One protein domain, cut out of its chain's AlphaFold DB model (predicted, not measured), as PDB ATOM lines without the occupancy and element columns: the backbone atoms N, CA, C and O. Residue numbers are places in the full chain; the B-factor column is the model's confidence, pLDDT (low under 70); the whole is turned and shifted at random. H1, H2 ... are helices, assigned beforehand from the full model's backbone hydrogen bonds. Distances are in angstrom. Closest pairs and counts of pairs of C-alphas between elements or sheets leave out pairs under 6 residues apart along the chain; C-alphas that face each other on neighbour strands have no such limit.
ATOM      1  N   PRO A 158     -44.268  19.802  19.939       76.94
ATOM      2  CA  PRO A 158     -45.530  19.255  19.467       76.94
ATOM      3  C   PRO A 158     -46.678  20.162  19.916       76.94
ATOM      4  O   PRO A 158     -46.740  20.591  21.073       76.94
ATOM      5  N   VAL A 159     -47.568  20.489  18.981       80.69
ATOM      6  CA  VAL A 159     -48.778  21.273  19.242       80.69
ATOM      7  C   VAL A 159     -49.970  20.333  19.154       80.69
ATOM      8  O   VAL A 159     -50.152  19.637  18.157       80.69
ATOM      9  N   ASN A 160     -50.805  20.326  20.191       75.19
ATOM     10  CA  ASN A 160     -52.001  19.488  20.226       75.19
ATOM     11  C   ASN A 160     -52.929  19.837  19.047       75.19
ATOM     12  O   ASN A 160     -53.366  20.980  18.921       75.19
ATOM     13  N   GLY A 161     -53.230  18.847  18.199       74.25
ATOM     14  CA  GLY A 161     -54.078  19.012  17.012       74.25
ATOM     15  C   GLY A 161     -53.337  19.376  15.717       74.25
ATOM     16  O   GLY A 161     -53.991  19.565  14.695       74.25
ATOM     17  N   ALA A 162     -52.002  19.461  15.730       79.00
ATOM     18  CA  ALA A 162     -51.200  19.600  14.514       79.00
ATOM     19  C   ALA A 162     -50.875  18.228  13.895       79.00
ATOM     20  O   ALA A 162     -50.660  17.244  14.603       79.00
ATOM     21  N   ILE A 163     -50.809  18.168  12.563       83.75
ATOM     22  CA  ILE A 163     -50.366  16.970  11.839       83.75
ATOM     23  C   ILE A 163     -48.851  17.069  11.651       83.75
ATOM     24  O   ILE A 163     -48.374  17.647  10.676       83.75
ATOM     25  N   GLU A 164     -48.103  16.484  12.584       84.88
ATOM     26  CA  GLU A 164     -46.638  16.613  12.677       84.88
ATOM     27  C   GLU A 164     -45.905  16.180  11.393       84.88
ATOM     28  O   GLU A 164     -44.908  16.780  10.994       84.88
ATOM     29  N   CYS A 165     -46.440  15.178  10.685       87.00
ATOM     30  CA  CYS A 165     -45.898  14.720   9.403       87.00
ATOM     31  C   CYS A 165     -45.883  15.835   8.338       87.00
ATOM     32  O   CYS A 165     -44.913  15.967   7.594       87.00
ATOM     33  N   LEU A 166     -46.918  16.685   8.285       88.81
ATOM     34  CA  LEU A 166     -46.994  17.766   7.294       88.81
ATOM     35  C   LEU A 166     -45.966  18.862   7.566       88.81
ATOM     36  O   LEU A 166     -45.425  19.430   6.619       88.81
ATOM     37  N   ASP A 167     -45.673  19.137   8.836       87.38
ATOM     38  CA  ASP A 167     -44.621  20.085   9.208       87.38
ATOM     39  C   ASP A 167     -43.243  19.572   8.760       87.38
ATOM     40  O   ASP A 167     -42.440  20.342   8.229       87.38
ATOM     41  N   GLY A 168     -43.001  18.261   8.867       88.31
ATOM     42  CA  GLY A 168     -41.798  17.613   8.337       88.31
ATOM     43  C   GLY A 168     -41.685  17.708   6.812       88.31
ATOM     44  O   GLY A 168     -40.643  18.111   6.293       88.31
ATOM     45  N   VAL A 169     -42.767  17.408   6.081       91.31
ATOM     46  CA  VAL A 169     -42.794  17.525   4.610       91.31
ATOM     47  C   VAL A 169     -42.556  18.972   4.174       91.31
ATOM     48  O   VAL A 169     -41.798  19.209   3.235       91.31
ATOM     49  N   ARG A 170     -43.138  19.954   4.875       88.88
ATOM     50  CA  ARG A 170     -42.889  21.382   4.618       88.88
ATOM     51  C   ARG A 170     -41.427  21.755   4.815       88.88
ATOM     52  O   ARG A 170     -40.868  22.437   3.960       88.88
ATOM     53  N   ALA A 171     -40.811  21.306   5.907       89.56
ATOM     54  CA  ALA A 171     -39.405  21.579   6.181       89.56
ATOM     55  C   ALA A 171     -38.491  20.981   5.098       89.56
ATOM     56  O   ALA A 171     -37.597  21.667   4.599       89.56
ATOM     57  N   LEU A 172     -38.755  19.740   4.674       91.25
ATOM     58  CA  LEU A 172     -38.004  19.082   3.604       91.25
ATOM     59  C   LEU A 172     -38.199  19.781   2.253       91.25
ATOM     60  O   LEU A 172     -37.227  20.012   1.538       91.25
ATOM     61  N   ALA A 173     -39.431  20.177   1.923       92.12
ATOM     62  CA  ALA A 173     -39.723  20.921   0.702       92.12
ATOM     63  C   ALA A 173     -39.016  22.288   0.683       92.12
ATOM     64  O   ALA A 173     -38.428  22.654  -0.330       92.12
ATOM     65  N   MET A 174     -38.997  23.019   1.807       90.56
ATOM     66  CA  MET A 174     -38.252  24.281   1.928       90.56
ATOM     67  C   MET A 174     -36.745  24.075   1.744       90.56
ATOM     68  O   MET A 174     -36.110  24.841   1.022       90.56
ATOM     69  N   ALA A 175     -36.173  23.034   2.356       90.94
ATOM     70  CA  ALA A 175     -34.760  22.707   2.190       90.94
ATOM     71  C   ALA A 175     -34.419  22.389   0.723       90.94
ATOM     72  O   ALA A 175     -33.427  22.896   0.201       90.94
ATOM     73  N   TRP A 176     -35.269  21.621   0.037       92.38
ATOM     74  CA  TRP A 176     -35.092  21.312  -1.383       92.38
ATOM     75  C   TRP A 176     -35.170  22.572  -2.253       92.38
ATOM     76  O   TRP A 176     -34.306  22.773  -3.100       92.38
ATOM     77  N   VAL A 177     -36.133  23.469  -2.013       91.75
ATOM     78  CA  VAL A 177     -36.250  24.751  -2.736       91.75
ATOM     79  C   VAL A 177     -34.980  25.592  -2.605       91.75
ATOM     80  O   VAL A 177     -34.490  26.115  -3.606       91.75
ATOM     81  N   ILE A 178     -34.415  25.695  -1.396       91.88
ATOM     82  CA  ILE A 178     -33.161  26.428  -1.161       91.88
ATOM     83  C   ILE A 178     -32.042  25.833  -2.016       91.88
ATOM     84  O   ILE A 178     -31.378  26.562  -2.750       91.88
ATOM     85  N   VAL A 179     -31.874  24.509  -1.976       91.50
ATOM     86  CA  VAL A 179     -30.864  23.815  -2.781       91.50
ATOM     87  C   VAL A 179     -31.100  24.062  -4.274       91.50
ATOM     88  O   VAL A 179     -30.192  24.509  -4.970       91.50
ATOM     89  N   GLY A 180     -32.325  23.880  -4.768       89.44
ATOM     90  CA  GLY A 180     -32.673  24.114  -6.171       89.44
ATOM     91  C   GLY A 180     -32.325  25.528  -6.643       89.44
ATOM     92  O   GLY A 180     -31.667  25.685  -7.670       89.44
ATOM     93  N   HIS A 181     -32.676  26.559  -5.870       90.50
ATOM     94  CA  HIS A 181     -32.336  27.941  -6.214       90.50
ATOM     95  C   HIS A 181     -30.836  28.219  -6.177       90.50
ATOM     96  O   HIS A 181     -30.347  28.941  -7.047       90.50
ATOM     97  N   THR A 182     -30.094  27.647  -5.223       89.50
ATOM     98  CA  THR A 182     -28.633  27.802  -5.201       89.50
ATOM     99  C   THR A 182     -28.003  27.224  -6.463       89.50
ATOM    100  O   THR A 182     -27.244  27.921  -7.127       89.50
ATOM    101  N   PHE A 183     -28.391  26.013  -6.869       87.06
ATOM    102  CA  PHE A 183     -27.856  25.390  -8.076       87.06
ATOM    103  C   PHE A 183     -28.257  26.145  -9.340       87.06
ATOM    104  O   PHE A 183     -27.384  26.486 -10.123       87.06
ATOM    105  N   VAL A 184     -29.537  26.484  -9.523       84.44
ATOM    106  CA  VAL A 184     -29.978  27.225 -10.718       84.44
ATOM    107  C   VAL A 184     -29.268  28.576 -10.832       84.44
ATOM    108  O   VAL A 184     -28.891  28.973 -11.929       84.44
ATOM    109  N   THR A 185     -29.042  29.272  -9.715       85.75
ATOM    110  CA  THR A 185     -28.293  30.539  -9.728       85.75
ATOM    111  C   THR A 185     -26.851  30.310 -10.179       85.75
ATOM    112  O   THR A 185     -26.418  30.948 -11.131       85.75
ATOM    113  N   GLN A 186     -26.151  29.329  -9.599       82.50
ATOM    114  CA  GLN A 186     -24.777  28.983  -9.992       82.50
ATOM    115  C   GLN A 186     -24.665  28.535 -11.459       82.50
ATOM    116  O   GLN A 186     -23.694  28.855 -12.135       82.50
ATOM    117  N   MET A 187     -25.658  27.809 -11.974       78.44
ATOM    118  CA  MET A 187     -25.672  27.344 -13.365       78.44
ATOM    119  C   MET A 187     -25.836  28.496 -14.364       78.44
ATOM    120  O   MET A 187     -25.357  28.391 -15.487       78.44
ATOM    121  N   ASN A 188     -26.489  29.587 -13.956       74.19
ATOM    122  CA  ASN A 188     -26.616  30.803 -14.760       74.19
ATOM    123  C   ASN A 188     -25.393  31.729 -14.644       74.19
ATOM    124  O   ASN A 188     -25.248  32.649 -15.448       74.19
ATOM    125  N   GLU A 189     -24.535  31.514 -13.646       75.19
ATOM    126  CA  GLU A 189     -23.277  32.238 -13.494       75.19
ATOM    127  C   GLU A 189     -22.153  31.624 -14.346       75.19
ATOM    128  O   GLU A 189     -22.314  30.621 -15.045       75.19
ATOM    129  N   LEU A 190     -20.993  32.277 -14.327       66.19
ATOM    130  CA  LEU A 190     -19.836  31.889 -15.119       66.19
ATOM    131  C   LEU A 190     -19.283  30.535 -14.648       66.19
ATOM    132  O   LEU A 190     -18.673  30.433 -13.583       66.19
ATOM    133  N   ASN A 191     -19.471  29.494 -15.455       70.62
ATOM    134  CA  ASN A 191     -18.959  28.162 -15.153       70.62
ATOM    135  C   ASN A 191     -17.563  27.982 -15.752       70.62
ATOM    136  O   ASN A 191     -17.340  28.274 -16.925       70.62
ATOM    137  N   ALA A 192     -16.625  27.471 -14.948       68.31
ATOM    138  CA  ALA A 192     -15.243  27.252 -15.379       68.31
ATOM    139  C   ALA A 192     -15.143  26.284 -16.570       68.31
ATOM    140  O   ALA A 192     -14.275  26.453 -17.422       68.31
ATOM    141  N   ASN A 193     -16.046  25.298 -16.637       73.75
ATOM    142  CA  ASN A 193     -16.173  24.412 -17.781       73.75
ATOM    143  C   ASN A 193     -17.652  24.210 -18.169       73.75
ATOM    144  O   ASN A 193     -18.382  23.507 -17.464       73.75
ATOM    145  N   PRO A 194     -18.124  24.806 -19.279       71.94
ATOM    146  CA  PRO A 194     -19.507  24.645 -19.715       71.94
ATOM    147  C   PRO A 194     -19.814  23.233 -20.240       71.94
ATOM    148  O   PRO A 194     -20.973  22.828 -20.188       71.94
ATOM    149  N   SER A 195     -18.822  22.464 -20.716       76.69
ATOM    150  CA  SER A 195     -19.070  21.085 -21.166       76.69
ATOM    151  C   SER A 195     -19.422  20.175 -19.995       76.69
ATOM    152  O   SER A 195     -20.411  19.452 -20.060       76.69
ATOM    153  N   ASP A 196     -18.685  20.291 -18.887       81.75
ATOM    154  CA  ASP A 196     -18.937  19.498 -17.678       81.75
ATOM    155  C   ASP A 196     -20.301  19.826 -17.070       81.75
ATOM    156  O   ASP A 196     -20.979  18.952 -16.530       81.75
ATOM    157  N   LEU A 197     -20.734  21.086 -17.179       80.25
ATOM    158  CA  LEU A 197     -22.069  21.491 -16.761       80.25
ATOM    159  C   LEU A 197     -23.154  20.796 -17.590       80.25
ATOM    160  O   LEU A 197     -24.133  20.311 -17.024       80.25
ATOM    161  N   LEU A 198     -23.001  20.746 -18.917       80.31
ATOM    162  CA  LEU A 198     -23.955  20.061 -19.791       80.31
ATOM    163  C   LEU A 198     -23.984  18.557 -19.516       80.31
ATOM    164  O   LEU A 198     -25.067  17.985 -19.385       80.31
ATOM    165  N   ASP A 199     -22.817  17.940 -19.339       85.00
ATOM    166  CA  ASP A 199     -22.711  16.530 -18.970       85.00
ATOM    167  C   ASP A 199     -23.375  16.259 -17.613       85.00
ATOM    168  O   ASP A 199     -24.102  15.275 -17.455       85.00
ATOM    169  N   TYR A 200     -23.219  17.169 -16.645       84.69
ATOM    170  CA  TYR A 200     -23.900  17.086 -15.359       84.69
ATOM    171  C   TYR A 200     -25.421  17.199 -15.510       84.69
ATOM    172  O   TYR A 200     -26.141  16.344 -14.997       84.69
ATOM    173  N   ILE A 201     -25.931  18.188 -16.249       83.94
ATOM    174  CA  ILE A 201     -27.375  18.368 -16.486       83.94
ATOM    175  C   ILE A 201     -27.998  17.128 -17.135       83.94
ATOM    176  O   ILE A 201     -29.118  16.754 -16.795       83.94
ATOM    177  N   LEU A 202     -27.279  16.466 -18.039       86.19
ATOM    178  CA  LEU A 202     -27.755  15.256 -18.713       86.19
ATOM    179  C   LEU A 202     -27.598  13.985 -17.862       86.19
ATOM    180  O   LEU A 202     -28.184  12.948 -18.179       86.19
ATOM    181  N   SER A 203     -26.832  14.047 -16.775       88.31
ATOM    182  CA  SER A 203     -26.594  12.910 -15.890       88.31
ATOM    183  C   SER A 203     -27.783  12.622 -14.956       88.31
ATOM    184  O   SER A 203     -28.469  13.521 -14.480       88.31
ATOM    185  N   LEU A 204     -27.997  11.347 -14.607       85.81
ATOM    186  CA  LEU A 204     -29.003  10.937 -13.613       85.81
ATOM    187  C   LEU A 204     -28.903  11.649 -12.245       85.81
ATOM    188  O   LEU A 204     -29.949  11.991 -11.689       85.81
ATOM    189  N   PRO A 205     -27.710  11.897 -11.666       84.56
ATOM    190  CA  PRO A 205     -27.618  12.588 -10.386       84.56
ATOM    191  C   PRO A 205     -27.970  14.077 -10.447       84.56
ATOM    192  O   PRO A 205     -28.029  14.685  -9.388       84.56
ATOM    193  N   SER A 206     -28.222  14.690 -11.605       85.12
ATOM    194  CA  SER A 206     -28.765  16.056 -11.640       85.12
ATOM    195  C   SER A 206     -30.291  16.083 -11.564       85.12
ATOM    196  O   SER A 206     -30.860  17.115 -11.212       85.12
ATOM    197  N   VAL A 207     -30.961  14.948 -11.818       87.19
ATOM    198  CA  VAL A 207     -32.428  14.856 -11.887       87.19
ATOM    199  C   VAL A 207     -33.087  15.334 -10.597       87.19
ATOM    200  O   VAL A 207     -34.107  16.007 -10.648       87.19
ATOM    201  N   TRP A 208     -32.506  15.056  -9.427       86.38
ATOM    202  CA  TRP A 208     -33.080  15.527  -8.160       86.38
ATOM    203  C   TRP A 208     -33.002  17.058  -7.999       86.38
ATOM    204  O   TRP A 208     -33.867  17.648  -7.356       86.38
ATOM    205  N   ILE A 209     -32.022  17.727  -8.613       87.00
ATOM    206  CA  ILE A 209     -31.921  19.197  -8.616       87.00
ATOM    207  C   ILE A 209     -32.835  19.785  -9.689       87.00
ATOM    208  O   ILE A 209     -33.583  20.722  -9.409       87.00
ATOM    209  N   THR A 210     -32.823  19.225 -10.902       84.06
ATOM    210  CA  THR A 210     -33.653  19.707 -12.019       84.06
ATOM    211  C   THR A 210     -35.144  19.452 -11.788       84.06
ATOM    212  O   THR A 210     -35.970  20.222 -12.267       84.06
ATOM    213  N   ALA A 211     -35.496  18.454 -10.971       86.56
ATOM    214  CA  ALA A 211     -36.843  18.220 -10.449       86.56
ATOM    215  C   ALA A 211     -37.259  19.196  -9.330       86.56
ATOM    216  O   ALA A 211     -38.394  19.138  -8.859       86.56
ATOM    217  N   GLY A 212     -36.384  20.118  -8.914       83.44
ATOM    218  CA  GLY A 212     -36.667  21.136  -7.900       83.44
ATOM    219  C   GLY A 212     -37.994  21.894  -8.084       83.44
ATOM    220  O   GLY A 212     -38.697  22.066  -7.088       83.44
ATOM    221  N   PRO A 213     -38.421  22.284  -9.303       83.56
ATOM    222  CA  PRO A 213     -39.708  22.955  -9.518       83.56
ATOM    223  C   PRO A 213     -40.939  22.157  -9.055       83.56
ATOM    224  O   PRO A 213     -41.940  22.760  -8.678       83.56
ATOM    225  N   ILE A 214     -40.858  20.821  -8.989       87.31
ATOM    226  CA  ILE A 214     -41.951  19.942  -8.525       87.31
ATOM    227  C   ILE A 214     -42.277  20.192  -7.040       87.31
ATOM    228  O   ILE A 214     -43.385  19.935  -6.569       87.31
ATOM    229  N   THR A 215     -41.342  20.755  -6.272       89.19
ATOM    230  CA  THR A 215     -41.591  21.129  -4.870       89.19
ATOM    231  C   THR A 215     -42.721  22.155  -4.719       89.19
ATOM    232  O   THR A 215     -43.426  22.127  -3.708       89.19
ATOM    233  N   VAL A 216     -42.959  23.007  -5.725       88.50
ATOM    234  CA  VAL A 216     -44.062  23.984  -5.735       88.50
ATOM    235  C   VAL A 216     -45.422  23.281  -5.732       88.50
ATOM    236  O   VAL A 216     -46.319  23.692  -4.993       88.50
ATOM    237  N   ASP A 217     -45.553  22.174  -6.465       91.88
ATOM    238  CA  ASP A 217     -46.780  21.369  -6.497       91.88
ATOM    239  C   ASP A 217     -47.071  20.753  -5.124       91.88
ATOM    240  O   ASP A 217     -48.215  20.747  -4.662       91.88
ATOM    241  N   THR A 218     -46.027  20.317  -4.409       91.25
ATOM    242  CA  THR A 218     -46.151  19.832  -3.027       91.25
ATOM    243  C   THR A 218     -46.681  20.929  -2.101       91.25
ATOM    244  O   THR A 218     -47.587  20.674  -1.307       91.25
ATOM    245  N   PHE A 219     -46.191  22.171  -2.207       90.44
ATOM    246  CA  PHE A 219     -46.723  23.288  -1.414       90.44
ATOM    247  C   PHE A 219     -48.184  23.595  -1.743       90.44
ATOM    248  O   PHE A 219     -48.969  23.872  -0.828       90.44
ATOM    249  N   PHE A 220     -48.567  23.515  -3.016       92.00
ATOM    250  CA  PHE A 220     -49.951  23.702  -3.439       92.00
ATOM    251  C   PHE A 220     -50.863  22.602  -2.872       92.00
ATOM    252  O   PHE A 220     -51.892  22.906  -2.260       92.00
ATOM    253  N   MET A 221     -50.441  21.337  -2.960       92.38
ATOM    254  CA  MET A 221     -51.151  20.189  -2.386       92.38
ATOM    255  C   MET A 221     -51.323  20.329  -0.867       92.38
ATOM    256  O   MET A 221     -52.429  20.175  -0.351       92.38
ATOM    257  N   LEU A 222     -50.249  20.660  -0.144       92.06
ATOM    258  CA  LEU A 222     -50.280  20.853   1.310       92.06
ATOM    259  C   LEU A 222     -51.214  21.996   1.720       92.06
ATOM    260  O   LEU A 222     -51.904  21.899   2.734       92.06
ATOM    261  N   SER A 223     -51.250  23.070   0.929       90.75
ATOM    262  CA  SER A 223     -52.138  24.209   1.169       90.75
ATOM    263  C   SER A 223     -53.605  23.809   1.004       90.75
ATOM    264  O   SER A 223     -54.410  24.078   1.894       90.75
ATOM    265  N   GLY A 224     -53.947  23.094  -0.073       91.44
ATOM    266  CA  GLY A 224     -55.295  22.559  -0.285       91.44
ATOM    267  C   GLY A 224     -55.719  21.564   0.800       91.44
ATOM    268  O   GLY A 224     -56.818  21.671   1.346       91.44
ATOM    269  N   PHE A 225     -54.827  20.646   1.178       90.81
ATOM    270  CA  PHE A 225     -55.079  19.672   2.238       90.81
ATOM    271  C   PHE A 225     -55.387  20.350   3.579       90.81
ATOM    272  O   PHE A 225     -56.360  19.997   4.243       90.81
ATOM    273  N   LEU A 226     -54.595  21.355   3.969       88.25
ATOM    274  CA  LEU A 226     -54.776  22.050   5.243       88.25
ATOM    275  C   LEU A 226     -56.084  22.854   5.290       88.25
ATOM    276  O   LEU A 226     -56.720  22.926   6.346       88.25
ATOM    277  N   ILE A 227     -56.513  23.415   4.153       88.88
ATOM    278  CA  ILE A 227     -57.817  24.079   4.023       88.88
ATOM    279  C   ILE A 227     -58.938  23.072   4.276       88.88
ATOM    280  O   ILE A 227     -59.775  23.308   5.146       88.88
ATOM    281  N   VAL A 228     -58.931  21.927   3.586       87.88
ATOM    282  CA  VAL A 228     -59.958  20.889   3.766       87.88
ATOM    283  C   VAL A 228     -59.955  20.357   5.196       87.88
ATOM    284  O   VAL A 228     -61.019  20.266   5.797       87.88
ATOM    285  N   TYR A 229     -58.784  20.077   5.770       86.12
ATOM    286  CA  TYR A 229     -58.655  19.599   7.148       86.12
ATOM    287  C   TYR A 229     -59.252  20.584   8.164       86.12
ATOM    288  O   TYR A 229     -60.029  20.201   9.038       86.12
ATOM    289  N   THR A 230     -58.951  21.875   8.012       85.38
ATOM    290  CA  THR A 230     -59.444  22.920   8.922       85.38
ATOM    291  C   THR A 230     -60.939  23.190   8.730       85.38
ATOM    292  O   THR A 230     -61.655  23.419   9.705       85.38
ATOM    293  N   CYS A 231     -61.431  23.162   7.489       83.00
ATOM    294  CA  CYS A 231     -62.850  23.323   7.182       83.00
ATOM    295  C   CYS A 231     -63.669  22.119   7.663       83.00
ATOM    296  O   CYS A 231     -64.686  22.308   8.325       83.00
ATOM    297  N   ALA A 232     -63.211  20.893   7.410       78.69
ATOM    298  CA  ALA A 232     -63.895  19.671   7.830       78.69
ATOM    299  C   ALA A 232     -64.077  19.595   9.353       78.69
ATOM    300  O   ALA A 232     -65.112  19.132   9.817       78.69
ATOM    301  N   GLY A 233     -63.118  20.104  10.135       72.50
ATOM    302  CA  GLY A 233     -63.251  20.190  11.592       72.50
ATOM    303  C   GLY A 233     -64.239  21.257  12.089       72.50
ATOM    304  O   GLY A 233     -64.645  21.207  13.246       72.50
ATOM    305  N   LYS A 234     -64.623  22.227  11.248       70.31
ATOM    306  CA  LYS A 234     -65.520  23.339  11.613       70.31
ATOM    307  C   LYS A 234     -66.952  23.169  11.119       70.31
ATOM    308  O   LYS A 234     -67.861  23.703  11.748       70.31
ATOM    309  N   PHE A 235     -67.171  22.442  10.028       66.56
ATOM    310  CA  PHE A 235     -68.511  22.209   9.497       66.56
ATOM    311  C   PHE A 235     -69.109  20.926  10.078       66.56
ATOM    312  O   PHE A 235     -68.605  19.827   9.864       66.56
ATOM    313  N   THR A 236     -70.233  21.059  10.785       66.19
ATOM    314  CA  THR A 236     -71.091  19.908  11.103       66.19
ATOM    315  C   THR A 236     -71.709  19.423   9.790       66.19
ATOM    316  O   THR A 236     -72.088  20.249   8.960       66.19
ATOM    317  N   GLY A 237     -71.790  18.107   9.565       63.66
ATOM    318  CA  GLY A 237     -72.122  17.522   8.254       63.66
ATOM    319  C   GLY A 237     -73.380  18.080   7.569       63.66
ATOM    320  O   GLY A 237     -73.449  18.070   6.343       63.66
ATOM    321  N   SER A 238     -74.330  18.637   8.328       61.06
ATOM    322  CA  SER A 238     -75.514  19.338   7.819       61.06
ATOM    323  C   SER A 238     -75.199  20.646   7.078       61.06
ATOM    324  O   SER A 238     -75.790  20.896   6.033       61.06
ATOM    325  N   GLU A 239     -74.256  21.465   7.550       64.00
ATOM    326  CA  GLU A 239     -73.923  22.750   6.911       64.00
ATOM    327  C   GLU A 239     -73.082  22.577   5.644       64.00
ATOM    328  O   GLU A 239     -73.270  23.303   4.667       64.00
ATOM    329  N   PHE A 240     -72.212  21.564   5.613       64.94
ATOM    330  CA  PHE A 240     -71.444  21.220   4.414       64.94
ATOM    331  C   PHE A 240     -72.360  20.705   3.291       64.94
ATOM    332  O   PHE A 240     -72.215  21.101   2.133       64.94
ATOM    333  N   PHE A 241     -73.359  19.881   3.637       64.50
ATOM    334  CA  PHE A 241     -74.366  19.394   2.688       64.50
ATOM    335  C   PHE A 241     -75.255  20.526   2.158       64.50
ATOM    336  O   PHE A 241     -75.537  20.570   0.961       64.50
ATOM    337  N   ILE A 242     -75.656  21.468   3.021       65.88
ATOM    338  CA  ILE A 242     -76.431  22.655   2.627       65.88
ATOM    339  C   ILE A 242     -75.608  23.558   1.695       65.88
ATOM    340  O   ILE A 242     -76.121  23.978   0.661       65.88
ATOM    341  N   MET A 243     -74.325  23.807   1.982       64.88
ATOM    342  CA  MET A 243     -73.462  24.626   1.117       64.88
ATOM    343  C   MET A 243     -73.258  24.006  -0.275       64.88
ATOM    344  O   MET A 243     -73.274  24.728  -1.274       64.88
ATOM    345  N   ILE A 244     -73.108  22.678  -0.361       69.06
ATOM    346  CA  ILE A 244     -73.012  21.954  -1.640       69.06
ATOM    347  C   ILE A 244     -74.346  21.981  -2.397       69.06
ATOM    348  O   ILE A 244     -74.355  22.234  -3.601       69.06
ATOM    349  N   LEU A 245     -75.472  21.762  -1.710       64.62
ATOM    350  CA  LEU A 245     -76.803  21.792  -2.327       64.62
ATOM    351  C   LEU A 245     -77.181  23.184  -2.851       64.62
ATOM    352  O   LEU A 245     -77.790  23.283  -3.914       64.62
ATOM    353  N   VAL A 246     -76.795  24.252  -2.147       69.31
ATOM    354  CA  VAL A 246     -77.062  25.643  -2.554       69.31
ATOM    355  C   VAL A 246     -76.174  26.079  -3.726       69.31
ATOM    356  O   VAL A 246     -76.660  26.761  -4.624       69.31
ATOM    357  N   ASN A 247     -74.901  25.662  -3.775       68.31
ATOM    358  CA  ASN A 247     -73.996  25.994  -4.890       68.31
ATOM    359  C   ASN A 247     -74.147  25.081  -6.119       68.31
ATOM    360  O   ASN A 247     -73.658  25.424  -7.194       68.31
ATOM    361  N   HIS A 248     -74.806  23.926  -5.989       65.44
ATOM    362  CA  HIS A 248     -74.964  22.963  -7.080       65.44
ATOM    363  C   HIS A 248     -76.424  22.463  -7.190       65.44
ATOM    364  O   HIS A 248     -76.707  21.285  -6.943       65.44
ATOM    365  N   PRO A 249     -77.374  23.319  -7.627       59.00
ATOM    366  CA  PRO A 249     -78.806  22.984  -7.689       59.00
ATOM    367  C   PRO A 249     -79.133  21.806  -8.628       59.00
ATOM    368  O   PRO A 249     -80.193  21.193  -8.527       59.00
ATOM    369  N   GLN A 250     -78.197  21.435  -9.507       59.62
ATOM    370  CA  GLN A 250     -78.308  20.307 -10.439       59.62
ATOM    371  C   GLN A 250     -78.333  18.926  -9.750       59.62
ATOM    372  O   GLN A 250     -78.736  17.941 -10.366       59.62
ATOM    373  N   ILE A 251     -77.919  18.817  -8.481       58.69
ATOM    374  CA  ILE A 251     -77.877  17.531  -7.754       58.69
ATOM    375  C   ILE A 251     -79.289  17.088  -7.321       58.69
ATOM    376  O   ILE A 251     -79.581  15.893  -7.312       58.69
ATOM    377  N   LEU A 252     -80.203  18.032  -7.061       55.22
ATOM    378  CA  LEU A 252     -81.605  17.746  -6.717       55.22
ATOM    379  C   LEU A 252     -82.457  17.305  -7.918       55.22
ATOM    380  O   LEU A 252     -83.503  16.693  -7.726       55.22
ATOM    381  N   GLN A 253     -82.019  17.564  -9.154       56.50
ATOM    382  CA  GLN A 253     -82.761  17.161 -10.356       56.50
ATOM    383  C   GLN A 253     -82.460  15.729 -10.826       56.50
ATOM    384  O   GLN A 253     -83.125  15.237 -11.735       56.50
ATOM    385  N   ARG A 254     -81.487  15.030 -10.221       57.44
ATOM    386  CA  ARG A 254     -81.058  13.698 -10.684       57.44
ATOM    387  C   ARG A 254     -81.782  12.513 -10.047       57.44
ATOM    388  O   ARG A 254     -81.429  11.381 -10.364       57.44
TER     389      ARG A 254
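Overview. This is residues 158 to 254 of the 258 residues of the protein "Acyl_transf_3 domain-containing protein" of Bombyx mori (UniProt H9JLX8). Two long helices, H1 and H4, run opposite ways and are side by side over only part of their lengths, with the short helices H2 and H3 folded near the last part of H1. Beyond the far end of H4 a tail of two short helices, H5 and H6, makes no contact with the other helices; its residues 241 to 254 stick out. The printed part has 97 residues, with six named helices in the order H1 to H6 and no named strand, and its class is all helix. It is extended and flat, with a radius of gyration of the C-alphas of 21.9 A and spans of 66 by 40 by 21 A.

Along the chain. H1, residues 164 to 188, begins at C-alpha 164 (-46.638, 16.613, 12.677) and is 36.8 A long. H2 is residues 194 to 202, 12.5 A, and H3 residues 204 to 210, 10.1 A. H4, residues 214 to 232, is 27.4 A long. H5 is residues 237 to 247, 15.7 A, and H6, residues 249 to 254, 10.0 A, ends at C-alpha 254 (-81.058, 13.698, -10.684).

Arrangement. H1 touches H4 with residues 166 to 177 alone, at a shallow tilt of 25 degrees; the closest C-alphas, of Ala 173 and Thr 215, are 5.9 A apart. With residues 179 to 183 alone H1 touches H3, about perpendicular at 79 degrees, closest at the C-alphas of Gly 180 and Ile 209, 5.5 A. H2 and H3 only just touch, only at the corner, with 3 pairs of C-alphas within 8 A; the closest are Tyr 200 and Ser 206, 6.2 A. H4 and H5 are only just apart, at 8.4 A. In H1, H2, H4 and H5 every O i to N i+4 pair is within hydrogen-bond range; H3 has 1 of 3, with 3 of 4 O i to N i+3 pairs, and H6 has 0 of 2, with 1 of 3.

Size, cuts and confidence. The two C-alphas farthest apart, of Ala 192 and Gln 253, are 68.5 A apart. The printed part has no cut, and the five links between helices are tight. The pLDDT is under 70 at residues 190, 192 and 235 to 254.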